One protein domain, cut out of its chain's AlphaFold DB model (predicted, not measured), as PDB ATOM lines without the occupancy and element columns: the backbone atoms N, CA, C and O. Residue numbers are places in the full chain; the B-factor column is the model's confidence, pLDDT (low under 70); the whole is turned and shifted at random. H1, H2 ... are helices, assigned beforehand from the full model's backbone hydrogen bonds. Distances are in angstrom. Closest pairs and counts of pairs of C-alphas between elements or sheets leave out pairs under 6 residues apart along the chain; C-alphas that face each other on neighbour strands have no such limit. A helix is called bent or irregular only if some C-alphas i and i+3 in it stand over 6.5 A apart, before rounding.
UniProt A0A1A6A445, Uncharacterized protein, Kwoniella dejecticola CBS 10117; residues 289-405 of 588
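AT A GLANCE: This is residues 289 to 405 of the 588 residues of an uncharacterized protein of Kwoniella dejecticola CBS 10117 (UniProt A0A1A6A445). A bent helix, H4, runs through the middle between two helical hairpins, H2 with H3 and H5 with H6; short H1 packs on H2. The printed part has 117 residues with six named helices, H1 to H6 in order, and no named strand: all helix. It is compact, radius of gyration of the C-alphas 14.2 A, spanning 42 by 34 by 20 A.

IN THESE COORDINATES: H1 is residues 290 to 294, from C-alpha 290 at (-25.275, 8.095, -38.655); H2 304 to 314, 15.1 A; H3 319 to 328. H4, 335 to 355, assigned as one helix by its hydrogen bonds, is bent: C-alphas 343 and 346 are 7.1 A apart; its arms are H4a, 335 to 343, and H4b, 346 to 355. H5, 366 to 380, 20.0 A, is irregular, C-alphas 367 and 370 being 8.0 A apart; H6, 390 to 401, only just, C-alphas 396 and 399 being 6.7 A apart. C-alpha 401 is at (-26.814, 30.714, -53.591).

HOW THE PARTS SIT: H1 touches H2, closest C-alphas Leu 293 and Asn 304, 5.1 A. H4a touches H5, closest C-alphas Ala 342 and Val 372, 5.3 A. O i to N i+4 pairs are within hydrogen-bond range throughout H1, H2, H3, H4a and H4b, 9 of 11 in H5 and 6 of 8 in H6.

THE WHOLE: The printed part has no cut and no long link; pLDDT is under 70 in 21 residues, among them 355 to 360.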
ATOM      1  N   GLY A 289     -23.208   8.167 -34.134       76.56
ATOM      2  CA  GLY A 289     -23.026   7.838 -35.545       76.56
ATOM      3  C   GLY A 289     -24.302   8.005 -36.377       76.56
ATOM      4  O   GLY A 289     -25.415   8.059 -35.856       76.56
ATOM      5  N   GLU A 290     -24.151   8.013 -37.703       78.25
ATOM      6  CA  GLU A 290     -25.275   8.095 -38.655       78.25
ATOM      7  C   GLU A 290     -26.288   6.958 -38.483       78.25
ATOM      8  O   GLU A 290     -27.499   7.174 -38.533       78.25
ATOM      9  N   GLU A 291     -25.795   5.746 -38.233       77.38
ATOM     10  CA  GLU A 291     -26.633   4.562 -38.034       77.38
ATOM     11  C   GLU A 291     -27.469   4.662 -36.749       77.38
ATOM     12  O   GLU A 291     -28.620   4.231 -36.723       77.38
ATOM     13  N   GLU A 292     -26.928   5.285 -35.699       79.81
ATOM     14  CA  GLU A 292     -27.624   5.486 -34.422       79.81
ATOM     15  C   GLU A 292     -28.722   6.551 -34.534       79.81
ATOM     16  O   GLU A 292     -29.786   6.425 -33.931       79.81
ATOM     17  N   LEU A 293     -28.485   7.576 -35.352       80.62
ATOM     18  CA  LEU A 293     -29.438   8.641 -35.657       80.62
ATOM     19  C   LEU A 293     -30.649   8.130 -36.457       80.62
ATOM     20  O   LEU A 293     -31.789   8.534 -36.210       80.62
ATOM     21  N   LEU A 294     -30.419   7.216 -37.399       80.94
ATOM     22  CA  LEU A 294     -31.476   6.620 -38.222       80.94
ATOM     23  C   LEU A 294     -32.222   5.475 -37.524       80.94
ATOM     24  O   LEU A 294     -33.293   5.069 -37.986       80.94
ATOM     25  N   ARG A 295     -31.684   4.958 -36.416       82.50
ATOM     26  CA  ARG A 295     -32.293   3.873 -35.650       82.50
ATOM     27  C   ARG A 295     -33.598   4.317 -34.975       82.50
ATOM     28  O   ARG A 295     -33.774   5.468 -34.573       82.50
ATOM     29  N   VAL A 296     -34.519   3.362 -34.857       82.12
ATOM     30  CA  VAL A 296     -35.730   3.456 -34.033       82.12
ATOM     31  C   VAL A 296     -35.501   2.581 -32.804       82.12
ATOM     32  O   VAL A 296     -35.183   1.397 -32.945       82.12
ATOM     33  N   GLU A 297     -35.587   3.163 -31.610       75.88
ATOM     34  CA  GLU A 297     -35.422   2.408 -30.365       75.88
ATOM     35  C   GLU A 297     -36.670   1.585 -30.024       75.88
ATOM     36  O   GLU A 297     -37.787   1.891 -30.439       75.88
ATOM     37  N   GLU A 298     -36.480   0.510 -29.260       68.81
ATOM     38  CA  GLU A 298     -37.573  -0.377 -28.855       68.81
ATOM     39  C   GLU A 298     -38.619   0.376 -28.020       68.81
ATOM     40  O   GLU A 298     -38.313   0.899 -26.948       68.81
ATOM     41  N   GLY A 299     -39.865   0.396 -28.505       66.19
ATOM     42  CA  GLY A 299     -40.990   1.081 -27.858       66.19
ATOM     43  C   GLY A 299     -41.250   2.504 -28.360       66.19
ATOM     44  O   GLY A 299     -42.222   3.115 -27.927       66.19
ATOM     45  N   GLU A 300     -40.438   3.012 -29.288       76.12
ATOM     46  CA  GLU A 300     -40.614   4.328 -29.905       76.12
ATOM     47  C   GLU A 300     -41.159   4.202 -31.335       76.12
ATOM     48  O   GLU A 300     -40.772   3.319 -32.098       76.12
ATOM     49  N   GLU A 301     -42.057   5.109 -31.725       74.38
ATOM     50  CA  GLU A 301     -42.644   5.133 -33.078       74.38
ATOM     51  C   GLU A 301     -41.808   5.957 -34.072       74.38
ATOM     52  O   GLU A 301     -41.997   5.874 -35.287       74.38
ATOM     53  N   ARG A 302     -40.894   6.791 -33.559       80.00
ATOM     54  CA  ARG A 302     -40.140   7.795 -34.318       80.00
ATOM     55  C   ARG A 302     -38.642   7.490 -34.304       80.00
ATOM     56  O   ARG A 302     -38.107   7.006 -33.313       80.00
ATOM     57  N   SER A 303     -37.958   7.829 -35.399       83.69
ATOM     58  CA  SER A 303     -36.491   7.753 -35.487       83.69
ATOM     59  C   SER A 303     -35.807   8.690 -34.485       83.69
ATOM     60  O   SER A 303     -36.361   9.727 -34.103       83.69
ATOM     61  N   ASN A 304     -34.577   8.370 -34.098       83.06
ATOM     62  CA  ASN A 304     -33.803   9.190 -33.168       83.06
ATOM     63  C   ASN A 304     -33.569  10.625 -33.690       83.06
ATOM     64  O   ASN A 304     -33.694  11.580 -32.925       83.06
ATOM     65  N   VAL A 305     -33.378  10.811 -35.003       83.81
ATOM     66  CA  VAL A 305     -33.290  12.146 -35.641       83.81
ATOM     67  C   VAL A 305     -34.566  12.960 -35.462       83.81
ATOM     68  O   VAL A 305     -34.500  14.130 -35.096       83.81
ATOM     69  N   THR A 306     -35.731  12.354 -35.707       82.62
ATOM     70  CA  THR A 306     -37.023  13.038 -35.528       82.62
ATOM     71  C   THR A 306     -37.253  13.415 -34.066       82.62
ATOM     72  O   THR A 306     -37.668  14.534 -33.794       82.62
ATOM     73  N   ARG A 307     -36.908  12.528 -33.120       81.94
ATOM     74  CA  ARG A 307     -37.042  12.787 -31.677       81.94
ATOM     75  C   ARG A 307     -36.148  13.945 -31.229       81.94
ATOM     76  O   ARG A 307     -36.585  14.795 -30.460       81.94
ATOM     77  N   LEU A 308     -34.918  14.008 -31.739       82.94
ATOM     78  CA  LEU A 308     -33.970  15.070 -31.409       82.94
ATOM     79  C   LEU A 308     -34.377  16.413 -32.038       82.94
ATOM     80  O   LEU A 308     -34.310  17.442 -31.370       82.94
ATOM     81  N   ALA A 309     -34.869  16.408 -33.282       82.06
ATOM     82  CA  ALA A 309     -35.433  17.602 -33.906       82.06
ATOM     83  C   ALA A 309     -36.660  18.119 -33.134       82.06
ATOM     84  O   ALA A 309     -36.729  19.308 -32.842       82.06
ATOM     85  N   ASP A 310     -37.589  17.233 -32.755       82.12
ATOM     86  CA  ASP A 310     -38.781  17.588 -31.976       82.12
ATOM     87  C   ASP A 310     -38.410  18.201 -30.616       82.12
ATOM     88  O   ASP A 310     -39.000  19.202 -30.218       82.12
ATOM     89  N   LEU A 311     -37.399  17.658 -29.928       80.38
ATOM     90  CA  LEU A 311     -36.894  18.224 -28.672       80.38
ATOM     91  C   LEU A 311     -36.251  19.598 -28.868       80.38
ATOM     92  O   LEU A 311     -36.515  20.506 -28.087       80.38
ATOM     93  N   ALA A 312     -35.486  19.786 -29.946       78.69
ATOM     94  CA  ALA A 312     -34.910  21.088 -30.280       78.69
ATOM     95  C   ALA A 312     -35.974  22.146 -30.637       78.69
ATOM     96  O   ALA A 312     -35.723  23.333 -30.461       78.69
ATOM     97  N   PHE A 313     -37.147  21.737 -31.138       75.31
ATOM     98  CA  PHE A 313     -38.288  22.635 -31.364       75.31
ATOM     99  C   PHE A 313     -39.131  22.876 -30.107       75.31
ATOM    100  O   PHE A 313     -39.806  23.901 -30.030       75.31
ATOM    101  N   ALA A 314     -39.157  21.920 -29.174       74.19
ATOM    102  CA  ALA A 314     -39.951  21.997 -27.952       74.19
ATOM    103  C   ALA A 314     -39.263  22.809 -26.846       74.19
ATOM    104  O   ALA A 314     -39.955  23.416 -26.030       74.19
ATOM    105  N   GLU A 315     -37.929  22.828 -26.804       69.12
ATOM    106  CA  GLU A 315     -37.198  23.696 -25.885       69.12
ATOM    107  C   GLU A 315     -37.103  25.129 -26.431       69.12
ATOM    108  O   GLU A 315     -36.646  25.366 -27.548       69.12
ATOM    109  N   GLU A 316     -37.533  26.104 -25.629       57.19
ATOM    110  CA  GLU A 316     -37.453  27.531 -25.949       57.19
ATOM    111  C   GLU A 316     -36.160  28.125 -25.369       57.19
ATOM    112  O   GLU A 316     -36.121  28.539 -24.215       57.19
ATOM    113  N   GLY A 317     -35.100  28.167 -26.182       56.00
ATOM    114  CA  GLY A 317     -33.831  28.839 -25.876       56.00
ATOM    115  C   GLY A 317     -32.981  28.175 -24.781       56.00
ATOM    116  O   GLY A 317     -33.334  28.157 -23.606       56.00
ATOM    117  N   GLY A 318     -31.784  27.690 -25.129       67.06
ATOM    118  CA  GLY A 318     -30.843  27.176 -24.127       67.06
ATOM    119  C   GLY A 318     -29.683  26.354 -24.685       67.06
ATOM    120  O   GLY A 318     -29.657  25.983 -25.856       67.06
ATOM    121  N   LYS A 319     -28.729  26.018 -23.806       70.19
ATOM    122  CA  LYS A 319     -27.532  25.214 -24.124       70.19
ATOM    123  C   LYS A 319     -27.847  23.799 -24.651       70.19
ATOM    124  O   LYS A 319     -27.006  23.174 -25.289       70.19
ATOM    125  N   ALA A 320     -29.043  23.277 -24.382       70.94
ATOM    126  CA  ALA A 320     -29.479  21.972 -24.873       70.94
ATOM    127  C   ALA A 320     -29.839  22.008 -26.370       70.94
ATOM    128  O   ALA A 320     -29.503  21.069 -27.089       70.94
ATOM    129  N   ILE A 321     -30.397  23.116 -26.875       76.75
ATOM    130  CA  ILE A 321     -30.599  23.331 -28.318       76.75
ATOM    131  C   ILE A 321     -29.244  23.413 -29.024       76.75
ATOM    132  O   ILE A 321     -29.063  22.808 -30.077       76.75
ATOM    133  N   ASP A 322     -28.271  24.097 -28.418       77.12
ATOM    134  CA  ASP A 322     -26.895  24.157 -28.915       77.12
ATOM    135  C   ASP A 322     -26.287  22.748 -29.030       77.12
ATOM    136  O   ASP A 322     -25.771  22.386 -30.089       77.12
ATOM    137  N   ALA A 323     -26.419  21.916 -27.992       75.62
ATOM    138  CA  ALA A 323     -25.939  20.534 -28.012       75.62
ATOM    139  C   ALA A 323     -26.671  19.669 -29.057       75.62
ATOM    140  O   ALA A 323     -26.037  18.917 -29.799       75.62
ATOM    141  N   ALA A 324     -27.993  19.811 -29.179       80.56
ATOM    142  CA  ALA A 324     -28.793  19.130 -30.195       80.56
ATOM    143  C   ALA A 324     -28.371  19.534 -31.620       80.56
ATOM    144  O   ALA A 324     -28.185  18.688 -32.498       80.56
ATOM    145  N   LEU A 325     -28.145  20.826 -31.851       79.38
ATOM    146  CA  LEU A 325     -27.643  21.346 -33.117       79.38
ATOM    147  C   LEU A 325     -26.201  20.900 -33.397       79.38
ATOM    148  O   LEU A 325     -25.866  20.713 -34.560       79.38
ATOM    149  N   ASP A 326     -25.356  20.681 -32.385       79.88
ATOM    150  CA  ASP A 326     -23.993  20.147 -32.576       79.88
ATOM    151  C   ASP A 326     -23.985  18.684 -33.050       79.88
ATOM    152  O   ASP A 326     -23.019  18.230 -33.680       79.88
ATOM    153  N   ILE A 327     -25.062  17.949 -32.762       80.31
ATOM    154  CA  ILE A 327     -25.298  16.593 -33.267       80.31
ATOM    155  C   ILE A 327     -25.853  16.657 -34.694       80.31
ATOM    156  O   ILE A 327     -25.352  15.968 -35.580       80.31
ATOM    157  N   LEU A 328     -26.866  17.500 -34.938       80.50
ATOM    158  CA  LEU A 328     -27.572  17.552 -36.225       80.50
ATOM    159  C   LEU A 328     -26.829  18.317 -37.328       80.50
ATOM    160  O   LEU A 328     -27.028  18.031 -38.507       80.50
ATOM    161  N   ASN A 329     -26.001  19.304 -36.985       80.25
ATOM    162  CA  ASN A 329     -25.317  20.171 -37.947       80.25
ATOM    163  C   ASN A 329     -23.978  19.568 -38.403       80.25
ATOM    164  O   ASN A 329     -22.917  20.178 -38.262       80.25
ATOM    165  N   ARG A 330     -24.030  18.348 -38.946       78.06
ATOM    166  CA  ARG A 330     -22.888  17.641 -39.541       78.06
ATOM    167  C   ARG A 330     -23.239  17.175 -40.954       78.06
ATOM    168  O   ARG A 330     -24.395  16.844 -41.211       78.06
ATOM    169  N   PRO A 331     -22.272  17.148 -41.886       72.81
ATOM    170  CA  PRO A 331     -22.517  16.593 -43.207       72.81
ATOM    171  C   PRO A 331     -22.616  15.069 -43.096       72.81
ATOM    172  O   PRO A 331     -21.631  14.416 -42.758       72.81
ATOM    173  N   PHE A 332     -23.787  14.511 -43.396       77.56
ATOM    174  CA  PHE A 332     -24.004  13.064 -43.345       77.56
ATOM    175  C   PHE A 332     -23.822  12.405 -44.716       77.56
ATOM    176  O   PHE A 332     -24.044  13.045 -45.750       77.56
ATOM    177  N   THR A 333     -23.444  11.127 -44.756       74.88
ATOM    178  CA  THR A 333     -23.287  10.377 -46.013       74.88
ATOM    179  C   THR A 333     -24.629  10.006 -46.648       74.88
ATOM    180  O   THR A 333     -24.744   9.971 -47.879       74.88
ATOM    181  N   ASP A 334     -25.671   9.800 -45.837       77.69
ATOM    182  CA  ASP A 334     -26.995   9.428 -46.333       77.69
ATOM    183  C   ASP A 334     -27.761  10.628 -46.928       77.69
ATOM    184  O   ASP A 334     -27.982  11.671 -46.302       77.69
ATOM    185  N   LYS A 335     -28.224  10.479 -48.173       77.50
ATOM    186  CA  LYS A 335     -28.965  11.522 -48.899       77.50
ATOM    187  C   LYS A 335     -30.336  11.792 -48.282       77.50
ATOM    188  O   LYS A 335     -30.785  12.935 -48.291       77.50
ATOM    189  N   ARG A 336     -31.013  10.762 -47.760       78.19
ATOM    190  CA  ARG A 336     -32.371  10.909 -47.202       78.19
ATOM    191  C   ARG A 336     -32.362  11.712 -45.906       78.19
ATOM    192  O   ARG A 336     -33.226  12.564 -45.715       78.19
ATOM    193  N   LEU A 337     -31.353  11.478 -45.070       78.62
ATOM    194  CA  LEU A 337     -31.130  12.224 -43.836       78.62
ATOM    195  C   LEU A 337     -30.867  13.706 -44.128       78.62
ATOM    196  O   LEU A 337     -31.520  14.571 -43.553       78.62
ATOM    197  N   ASN A 338     -29.991  14.004 -45.091       78.81
ATOM    198  CA  ASN A 338     -29.693  15.384 -45.485       78.81
ATOM    199  C   ASN A 338     -30.916  16.136 -46.037       78.81
ATOM    200  O   ASN A 338     -31.087  17.310 -45.725       78.81
ATOM    201  N   VAL A 339     -31.790  15.474 -46.806       80.50
ATOM    202  CA  VAL A 339     -33.061  16.058 -47.288       80.50
ATOM    203  C   VAL A 339     -34.014  16.354 -46.127       80.50
ATOM    204  O   VAL A 339     -34.670  17.394 -46.098       80.50
ATOM    205  N   TYR A 340     -34.095  15.461 -45.139       79.62
ATOM    206  CA  TYR A 340     -34.898  15.705 -43.941       79.62
ATOM    207  C   TYR A 340     -34.346  16.891 -43.130       79.62
ATOM    208  O   TYR A 340     -35.093  17.801 -42.769       79.62
ATOM    209  N   LEU A 341     -33.031  16.947 -42.914       80.81
ATOM    210  CA  LEU A 341     -32.385  18.047 -42.194       80.81
ATOM    211  C   LEU A 341     -32.486  19.374 -42.948       80.81
ATOM    212  O   LEU A 341     -32.755  20.395 -42.323       80.81
ATOM    213  N   ALA A 342     -32.391  19.369 -44.279       79.06
ATOM    214  CA  ALA A 342     -32.636  20.550 -45.108       79.06
ATOM    215  C   ALA A 342     -34.021  21.159 -44.863       79.06
ATOM    216  O   ALA A 342     -34.172  22.375 -44.981       79.06
ATOM    217  N   LYS A 343     -35.007  20.342 -44.461       82.19
ATOM    218  CA  LYS A 343     -36.372  20.797 -44.186       82.19
ATOM    219  C   LYS A 343     -36.588  21.403 -42.801       82.19
ATOM    220  O   LYS A 343     -37.481  22.232 -42.637       82.19
ATOM    221  N   HIS A 344     -35.794  21.005 -41.812       79.81
ATOM    222  CA  HIS A 344     -36.047  21.338 -40.404       79.81
ATOM    223  C   HIS A 344     -34.928  22.170 -39.762       79.81
ATOM    224  O   HIS A 344     -35.201  23.097 -39.001       79.81
ATOM    225  N   LEU A 345     -33.672  21.901 -40.118       81.75
ATOM    226  CA  LEU A 345     -32.487  22.505 -39.513       81.75
ATOM    227  C   LEU A 345     -32.347  24.019 -39.776       81.75
ATOM    228  O   LEU A 345     -31.991  24.733 -38.837       81.75
ATOM    229  N   PRO A 346     -32.694  24.571 -40.964       81.06
ATOM    230  CA  PRO A 346     -32.654  26.020 -41.179       81.06
ATOM    231  C   PRO A 346     -33.564  26.805 -40.229       81.06
ATOM    232  O   PRO A 346     -33.210  27.905 -39.819       81.06
ATOM    233  N   ARG A 347     -34.719  26.243 -39.847       80.38
ATOM    234  CA  ARG A 347     -35.646  26.894 -38.909       80.38
ATOM    235  C   ARG A 347     -35.070  26.943 -37.496       80.38
ATOM    236  O   ARG A 347     -35.116  28.003 -36.885       80.38
ATOM    237  N   LEU A 348     -34.493  25.833 -37.030       77.50
ATOM    238  CA  LEU A 348     -33.855  25.728 -35.712       77.50
ATOM    239  C   LEU A 348     -32.639  26.652 -35.576       77.50
ATOM    240  O   LEU A 348     -32.470  27.312 -34.556       77.50
ATOM    241  N   LEU A 349     -31.805  26.739 -36.616       78.00
ATOM    242  CA  LEU A 349     -30.654  27.643 -36.610       78.00
ATOM    243  C   LEU A 349     -31.070  29.113 -36.623       78.00
ATOM    244  O   LEU A 349     -30.438  29.932 -35.965       78.00
ATOM    245  N   VAL A 350     -32.128  29.462 -37.361       75.50
ATOM    246  CA  VAL A 350     -32.637  30.838 -37.377       75.50
ATOM    247  C   VAL A 350     -33.238  31.211 -36.021       75.50
ATOM    248  O   VAL A 350     -32.949  32.306 -35.549       75.50
ATOM    249  N   SER A 351     -34.011  30.333 -35.370       74.56
ATOM    250  CA  SER A 351     -34.530  30.608 -34.020       74.56
ATOM    251  C   SER A 351     -33.398  30.745 -32.999       74.56
ATOM    252  O   SER A 351     -33.336  31.742 -32.286       74.56
ATOM    253  N   GLN A 352     -32.426  29.828 -33.009       76.31
ATOM    254  CA  GLN A 352     -31.270  29.885 -32.110       76.31
ATOM    255  C   GLN A 352     -30.412  31.143 -32.337       76.31
ATOM    256  O   GLN A 352     -30.030  31.800 -31.378       76.31
ATOM    257  N   ALA A 353     -30.136  31.527 -33.586       72.25
ATOM    258  CA  ALA A 353     -29.328  32.711 -33.898       72.25
ATOM    259  C   ALA A 353     -30.037  34.044 -33.587       72.25
ATOM    260  O   ALA A 353     -29.400  35.101 -33.596       72.25
ATOM    261  N   ILE A 354     -31.354  34.022 -33.368       70.00
ATOM    262  CA  ILE A 354     -32.128  35.190 -32.935       70.00
ATOM    263  C   ILE A 354     -32.041  35.366 -31.414       70.00
ATOM    264  O   ILE A 354     -31.905  36.508 -30.948       70.00
ATOM    265  N   ASP A 355     -32.081  34.251 -30.679       68.31
ATOM    266  CA  ASP A 355     -32.091  34.208 -29.215       68.31
ATOM    267  C   ASP A 355     -30.675  34.159 -28.595       68.31
ATOM    268  O   ASP A 355     -30.475  34.656 -27.487       68.31
ATOM    269  N   GLY A 356     -29.677  33.620 -29.308       60.88
ATOM    270  CA  GLY A 356     -28.295  33.430 -28.847       60.88
ATOM    271  C   GLY A 356     -27.231  34.201 -29.646       60.88
ATOM    272  O   GLY A 356     -27.456  34.642 -30.771       60.88
ATOM    273  N   GLU A 357     -26.032  34.351 -29.068       57.75
ATOM    274  CA  GLU A 357     -24.882  35.029 -29.704       57.75
ATOM    275  C   GLU A 357     -24.142  34.151 -30.738       57.75
ATOM    276  O   GLU A 357     -23.408  34.664 -31.586       57.75
ATOM    277  N   ASN A 358     -24.358  32.832 -30.715       61.22
ATOM    278  CA  ASN A 358     -23.649  31.873 -31.562       61.22
ATOM    279  C   ASN A 358     -24.270  31.776 -32.966       61.22
ATOM    280  O   ASN A 358     -25.184  30.990 -33.207       61.22
ATOM    281  N   GLN A 359     -23.739  32.536 -33.930       64.75
ATOM    282  CA  GLN A 359     -24.063  32.352 -35.352       64.75
ATOM    283  C   GLN A 359     -23.332  31.113 -35.889       64.75
ATOM    284  O   GLN A 359     -22.123  31.149 -36.106       64.75
ATOM    285  N   ARG A 360     -24.064  30.010 -36.084       68.25
ATOM    286  CA  ARG A 360     -23.538  28.764 -36.666       68.25
ATOM    287  C   ARG A 360     -23.810  28.704 -38.167       68.25
ATOM    288  O   ARG A 360     -24.914  29.018 -38.612       68.25
ATOM    289  N   ASP A 361     -22.827  28.239 -38.932       74.31
ATOM    290  CA  ASP A 361     -22.994  27.973 -40.361       74.31
ATOM    291  C   ASP A 361     -23.747  26.657 -40.592       74.31
ATOM    292  O   ASP A 361     -23.544  25.668 -39.887       74.31
ATOM    293  N   LEU A 362     -24.593  26.621 -41.622       75.69
ATOM    294  CA  LEU A 362     -25.260  25.402 -42.085       75.69
ATOM    295  C   LEU A 362     -24.235  24.448 -42.729       75.69
ATOM    296  O   LEU A 362     -23.574  24.797 -43.715       75.69
ATOM    297  N   ALA A 363     -24.131  23.229 -42.196       74.88
ATOM    298  CA  ALA A 363     -23.257  22.161 -42.689       74.88
ATOM    299  C   ALA A 363     -23.975  21.162 -43.625       74.88
ATOM    300  O   ALA A 363     -23.520  20.033 -43.805       74.88
ATOM    301  N   ILE A 364     -25.093  21.564 -44.239       75.62
ATOM    302  CA  ILE A 364     -25.866  20.718 -45.162       75.62
ATOM    303  C   ILE A 364     -25.174  20.684 -46.538       75.62
ATOM    304  O   ILE A 364     -24.753  21.744 -47.017       75.62
ATOM    305  N   PRO A 365     -25.068  19.523 -47.216       76.62
ATOM    306  CA  PRO A 365     -24.479  19.429 -48.550       76.62
ATOM    307  C   PRO A 365     -25.164  20.334 -49.589       76.62
ATOM    308  O   PRO A 365     -26.390  20.448 -49.629       76.62
ATOM    309  N   LEU A 366     -24.374  20.906 -50.505       70.50
ATOM    310  CA  LEU A 366     -24.841  21.834 -51.555       70.50
ATOM    311  C   LEU A 366     -25.894  21.229 -52.505       70.50
ATOM    312  O   LEU A 366     -26.652  21.968 -53.132       70.50
ATOM    313  N   GLY A 367     -25.986  19.897 -52.578       66.00
ATOM    314  CA  GLY A 367     -27.008  19.193 -53.357       66.00
ATOM    315  C   GLY A 367     -28.448  19.398 -52.864       66.00
ATOM    316  O   GLY A 367     -29.372  19.112 -53.614       66.00
ATOM    317  N   CYS A 368     -28.652  19.910 -51.642       70.81
ATOM    318  CA  CYS A 368     -29.975  20.240 -51.085       70.81
ATOM    319  C   CYS A 368     -30.237  21.762 -51.032       70.81
ATOM    320  O   CYS A 368     -31.125  22.221 -50.311       70.81
ATOM    321  N   SER A 369     -29.456  22.556 -51.773       73.69
ATOM    322  CA  SER A 369     -29.497  24.029 -51.762       73.69
ATOM    323  C   SER A 369     -30.880  24.616 -52.058       73.69
ATOM    324  O   SER A 369     -31.279  25.579 -51.405       73.69
ATOM    325  N   GLU A 370     -31.647  24.028 -52.982       76.56
ATOM    326  CA  GLU A 370     -32.986  24.513 -53.341       76.56
ATOM    327  C   GLU A 370     -33.977  24.432 -52.167       76.56
ATOM    328  O   GLU A 370     -34.713  25.387 -51.907       76.56
ATOM    329  N   GLU A 371     -33.984  23.319 -51.429       76.69
ATOM    330  CA  GLU A 371     -34.892  23.115 -50.292       76.69
ATOM    331  C   GLU A 371     -34.537  24.032 -49.117       76.69
ATOM    332  O   GLU A 371     -35.426  24.673 -48.550       76.69
ATOM    333  N   VAL A 372     -33.240  24.168 -48.816       79.19
ATOM    334  CA  VAL A 372     -32.741  25.086 -47.778       79.19
ATOM    335  C   VAL A 372     -33.139  26.523 -48.107       79.19
ATOM    336  O   VAL A 372     -33.678  27.237 -47.261       79.19
ATOM    337  N   ILE A 373     -32.934  26.953 -49.354       78.62
ATOM    338  CA  ILE A 373     -33.235  28.323 -49.777       78.62
ATOM    339  C   ILE A 373     -34.739  28.576 -49.799       78.62
ATOM    340  O   ILE A 373     -35.165  29.634 -49.340       78.62
ATOM    341  N   ARG A 374     -35.563  27.622 -50.252       81.50
ATOM    342  CA  ARG A 374     -37.030  27.742 -50.199       81.50
ATOM    343  C   ARG A 374     -37.517  28.027 -48.773       81.50
ATOM    344  O   ARG A 374     -38.374  28.888 -48.592       81.50
ATOM    345  N   LEU A 375     -36.936  27.363 -47.775       79.94
ATOM    346  CA  LEU A 375     -37.288  27.567 -46.367       79.94
ATOM    347  C   LEU A 375     -36.721  28.858 -45.781       79.94
ATOM    348  O   LEU A 375     -37.414  29.559 -45.046       79.94
ATOM    349  N   LEU A 376     -35.495  29.232 -46.143       80.56
ATOM    350  CA  LEU A 376     -34.941  30.524 -45.741       80.56
ATOM    351  C   LEU A 376     -35.746  31.691 -46.330       80.56
ATOM    352  O   LEU A 376     -35.879  32.715 -45.665       80.56
ATOM    353  N   VAL A 377     -36.327  31.554 -47.532       81.94
ATOM    354  CA  VAL A 377     -37.247  32.562 -48.092       81.94
ATOM    355  C   VAL A 377     -38.500  32.698 -47.234       81.94
ATOM    356  O   VAL A 377     -38.883  33.830 -46.938       81.94
ATOM    357  N   SER A 378     -39.129  31.590 -46.824       82.00
ATOM    358  CA  SER A 378     -40.321  31.659 -45.967       82.00
ATOM    359  C   SER A 378     -40.009  32.277 -44.603       82.00
ATOM    360  O   SER A 378     -40.748  33.146 -44.152       82.00
ATOM    361  N   LEU A 379     -38.871  31.918 -44.000       77.88
ATOM    362  CA  LEU A 379     -38.457  32.425 -42.686       77.88
ATOM    363  C   LEU A 379     -38.012  33.892 -42.721       77.88
ATOM    364  O   LEU A 379     -38.136  34.603 -41.730       77.88
ATOM    365  N   ARG A 380     -37.531  34.391 -43.866       76.44
ATOM    366  CA  ARG A 380     -37.057  35.777 -44.019       76.44
ATOM    367  C   ARG A 380     -38.122  36.825 -43.676       76.44
ATOM    368  O   ARG A 380     -37.768  37.934 -43.279       76.44
ATOM    369  N   GLY A 381     -39.396  36.497 -43.901       74.00
ATOM    370  CA  GLY A 381     -40.533  37.372 -43.614       74.00
ATOM    371  C   GLY A 381     -41.032  37.302 -42.169       74.00
ATOM    372  O   GLY A 381     -41.857  38.127 -41.785       74.00
ATOM    373  N   GLU A 382     -40.551  36.344 -41.376       78.69
ATOM    374  CA  GLU A 382     -41.035  36.113 -40.017       78.69
ATOM    375  C   GLU A 382     -40.325  37.009 -38.990       78.69
ATOM    376  O   GLU A 382     -39.152  37.386 -39.126       78.69
ATOM    377  N   VAL A 383     -41.070  37.360 -37.939       72.50
ATOM    378  CA  VAL A 383     -40.556  38.032 -36.743       72.50
ATOM    379  C   VAL A 383     -40.581  37.013 -35.616       72.50
ATOM    380  O   VAL A 383     -41.646  36.686 -35.098       72.50
ATOM    381  N   ILE A 384     -39.409  36.498 -35.264       68.69
ATOM    382  CA  ILE A 384     -39.227  35.511 -34.194       68.69
ATOM    383  C   ILE A 384     -38.655  36.270 -32.993       68.69
ATOM    384  O   ILE A 384     -37.777  37.117 -33.161       68.69
ATOM    385  N   SER A 385     -39.211  36.057 -31.798       61.09
ATOM    386  CA  SER A 385     -38.776  36.724 -30.554       61.09
ATOM    387  C   SER A 385     -38.671  38.262 -30.654       61.09
ATOM    388  O   SER A 385     -37.808  38.893 -30.046       61.09
ATOM    389  N   GLY A 386     -39.522  38.899 -31.471       61.47
ATOM    390  CA  GLY A 386     -39.522  40.355 -31.684       61.47
ATOM    391  C   GLY A 386     -38.381  40.903 -32.558       61.47
ATOM    392  O   GLY A 386     -38.288  42.118 -32.735       61.47
ATOM    393  N   ARG A 387     -37.528  40.043 -33.136       69.94
ATOM    394  CA  ARG A 387     -36.427  40.417 -34.040       69.94
ATOM    395  C   ARG A 387     -36.687  39.904 -35.459       69.94
ATOM    396  O   ARG A 387     -37.307  38.867 -35.672       69.94
ATOM    397  N   SER A 388     -36.214  40.648 -36.459       75.25
ATOM    398  CA  SER A 388     -36.353  40.239 -37.862       75.25
ATOM    399  C   SER A 388     -35.331  39.160 -38.223       75.25
ATOM    400  O   SER A 388     -34.125  39.385 -38.109       75.25
ATOM    401  N   ALA A 389     -35.805  38.037 -38.764       77.69
ATOM    402  CA  ALA A 389     -34.958  36.958 -39.273       77.69
ATOM    403  C   ALA A 389     -34.190  37.328 -40.565       77.69
ATOM    404  O   ALA A 389     -33.298  36.598 -41.000       77.69
ATOM    405  N   ARG A 390     -34.486  38.483 -41.185       75.88
ATOM    406  CA  ARG A 390     -34.007  38.867 -42.525       75.88
ATOM    407  C   ARG A 390     -32.486  38.821 -42.684       75.88
ATOM    408  O   ARG A 390     -32.005  38.324 -43.703       75.88
ATOM    409  N   ASN A 391     -31.743  39.346 -41.712       75.31
ATOM    410  CA  ASN A 391     -30.280  39.439 -41.789       75.31
ATOM    411  C   ASN A 391     -29.617  38.067 -41.626       75.31
ATOM    412  O   ASN A 391     -28.668  37.749 -42.341       75.31
ATOM    413  N   ILE A 392     -30.148  37.243 -40.722       76.06
ATOM    414  CA  ILE A 392     -29.630  35.903 -40.426       76.06
ATOM    415  C   ILE A 392     -29.901  34.973 -41.610       76.06
ATOM    416  O   ILE A 392     -28.976  34.333 -42.107       76.06
ATOM    417  N   CYS A 393     -31.124  34.982 -42.150       77.81
ATOM    418  CA  CYS A 393     -31.458  34.219 -43.352       77.81
ATOM    419  C   CYS A 393     -30.596  34.627 -44.555       77.81
ATOM    420  O   CYS A 393     -30.217  33.771 -45.346       77.81
ATOM    421  N   GLY A 394     -30.258  35.916 -44.693       74.00
ATOM    422  CA  GLY A 394     -29.363  36.397 -45.749       74.00
ATOM    423  C   GLY A 394     -27.939  35.845 -45.629       74.00
ATOM    424  O   GLY A 394     -27.392  35.356 -46.616       74.00
ATOM    425  N   LYS A 395     -27.362  35.865 -44.419       77.62
ATOM    426  CA  LYS A 395     -26.031  35.295 -44.158       77.62
ATOM    427  C   LYS A 395     -26.004  33.790 -44.425       77.62
ATOM    428  O   LYS A 395     -25.152  33.322 -45.171       77.62
ATOM    429  N   LEU A 396     -26.981  33.054 -43.897       76.62
ATOM    430  CA  LEU A 396     -27.083  31.601 -44.057       76.62
ATOM    431  C   LEU A 396     -27.328  31.170 -45.511       76.62
ATOM    432  O   LEU A 396     -26.810  30.145 -45.947       76.62
ATOM    433  N   ALA A 397     -28.080  31.960 -46.284       76.94
ATOM    434  CA  ALA A 397     -28.350  31.663 -47.689       76.94
ATOM    435  C   ALA A 397     -27.118  31.844 -48.587       76.94
ATOM    436  O   ALA A 397     -27.025  31.161 -49.604       76.94
ATOM    437  N   SER A 398     -26.172  32.721 -48.225       76.31
ATOM    438  CA  SER A 398     -25.033  33.103 -49.078       76.31
ATOM    439  C   SER A 398     -24.268  31.905 -49.664       76.31
ATOM    440  O   SER A 398     -24.067  31.849 -50.874       76.31
ATOM    441  N   ARG A 399     -23.967  30.893 -48.841       77.06
ATOM    442  CA  ARG A 399     -23.270  29.656 -49.237       77.06
ATOM    443  C   ARG A 399     -24.061  28.775 -50.211       77.06
ATOM    444  O   ARG A 399     -23.475  28.073 -51.027       77.06
ATOM    445  N   TYR A 400     -25.390  28.786 -50.132       73.50
ATOM    446  CA  TYR A 400     -26.253  27.941 -50.966       73.50
ATOM    447  C   TYR A 400     -26.673  28.627 -52.272       73.50
ATOM    448  O   TYR A 400     -27.122  27.949 -53.195       73.50
ATOM    449  N   LEU A 401     -26.509  29.951 -52.376       71.44
ATOM    450  CA  LEU A 401     -26.814  30.714 -53.591       71.44
ATOM    451  C   LEU A 401     -25.831  30.421 -54.734       71.44
ATOM    452  O   LEU A 401     -26.211  30.554 -55.897       71.44
ATOM    453  N   GLU A 402     -24.599  30.005 -54.425       69.56
ATOM    454  CA  GLU A 402     -23.598  29.589 -55.421       69.56
ATOM    455  C   GLU A 402     -24.002  28.303 -56.154       69.56
ATOM    456  O   GLU A 402     -23.683  28.137 -57.328       69.56
ATOM    457  N   GLY A 403     -24.753  27.417 -55.491       61.66
ATOM    458  CA  GLY A 403     -25.218  26.148 -56.057       61.66
ATOM    459  C   GLY A 403     -26.469  26.247 -56.940       61.66
ATOM    460  O   GLY A 403     -26.877  25.238 -57.509       61.66
ATOM    461  N   LEU A 404     -27.086  27.428 -57.052       66.31
ATOM    462  CA  LEU A 404     -28.285  27.663 -57.864       66.31
ATOM    463  C   LEU A 404     -27.948  28.374 -59.176       66.31
ATOM    464  O   LEU A 404     -27.175  29.339 -59.197       66.31
ATOM    465  N   GLU A 405     -28.626  27.954 -60.247       68.88
ATOM    466  CA  GLU A 405     -28.598  28.620 -61.551       68.88
ATOM    467  C   GLU A 405     -28.918  30.120 -61.418       68.88
ATOM    468  O   GLU A 405     -29.744  30.534 -60.597       68.88
TER     469      GLU A 405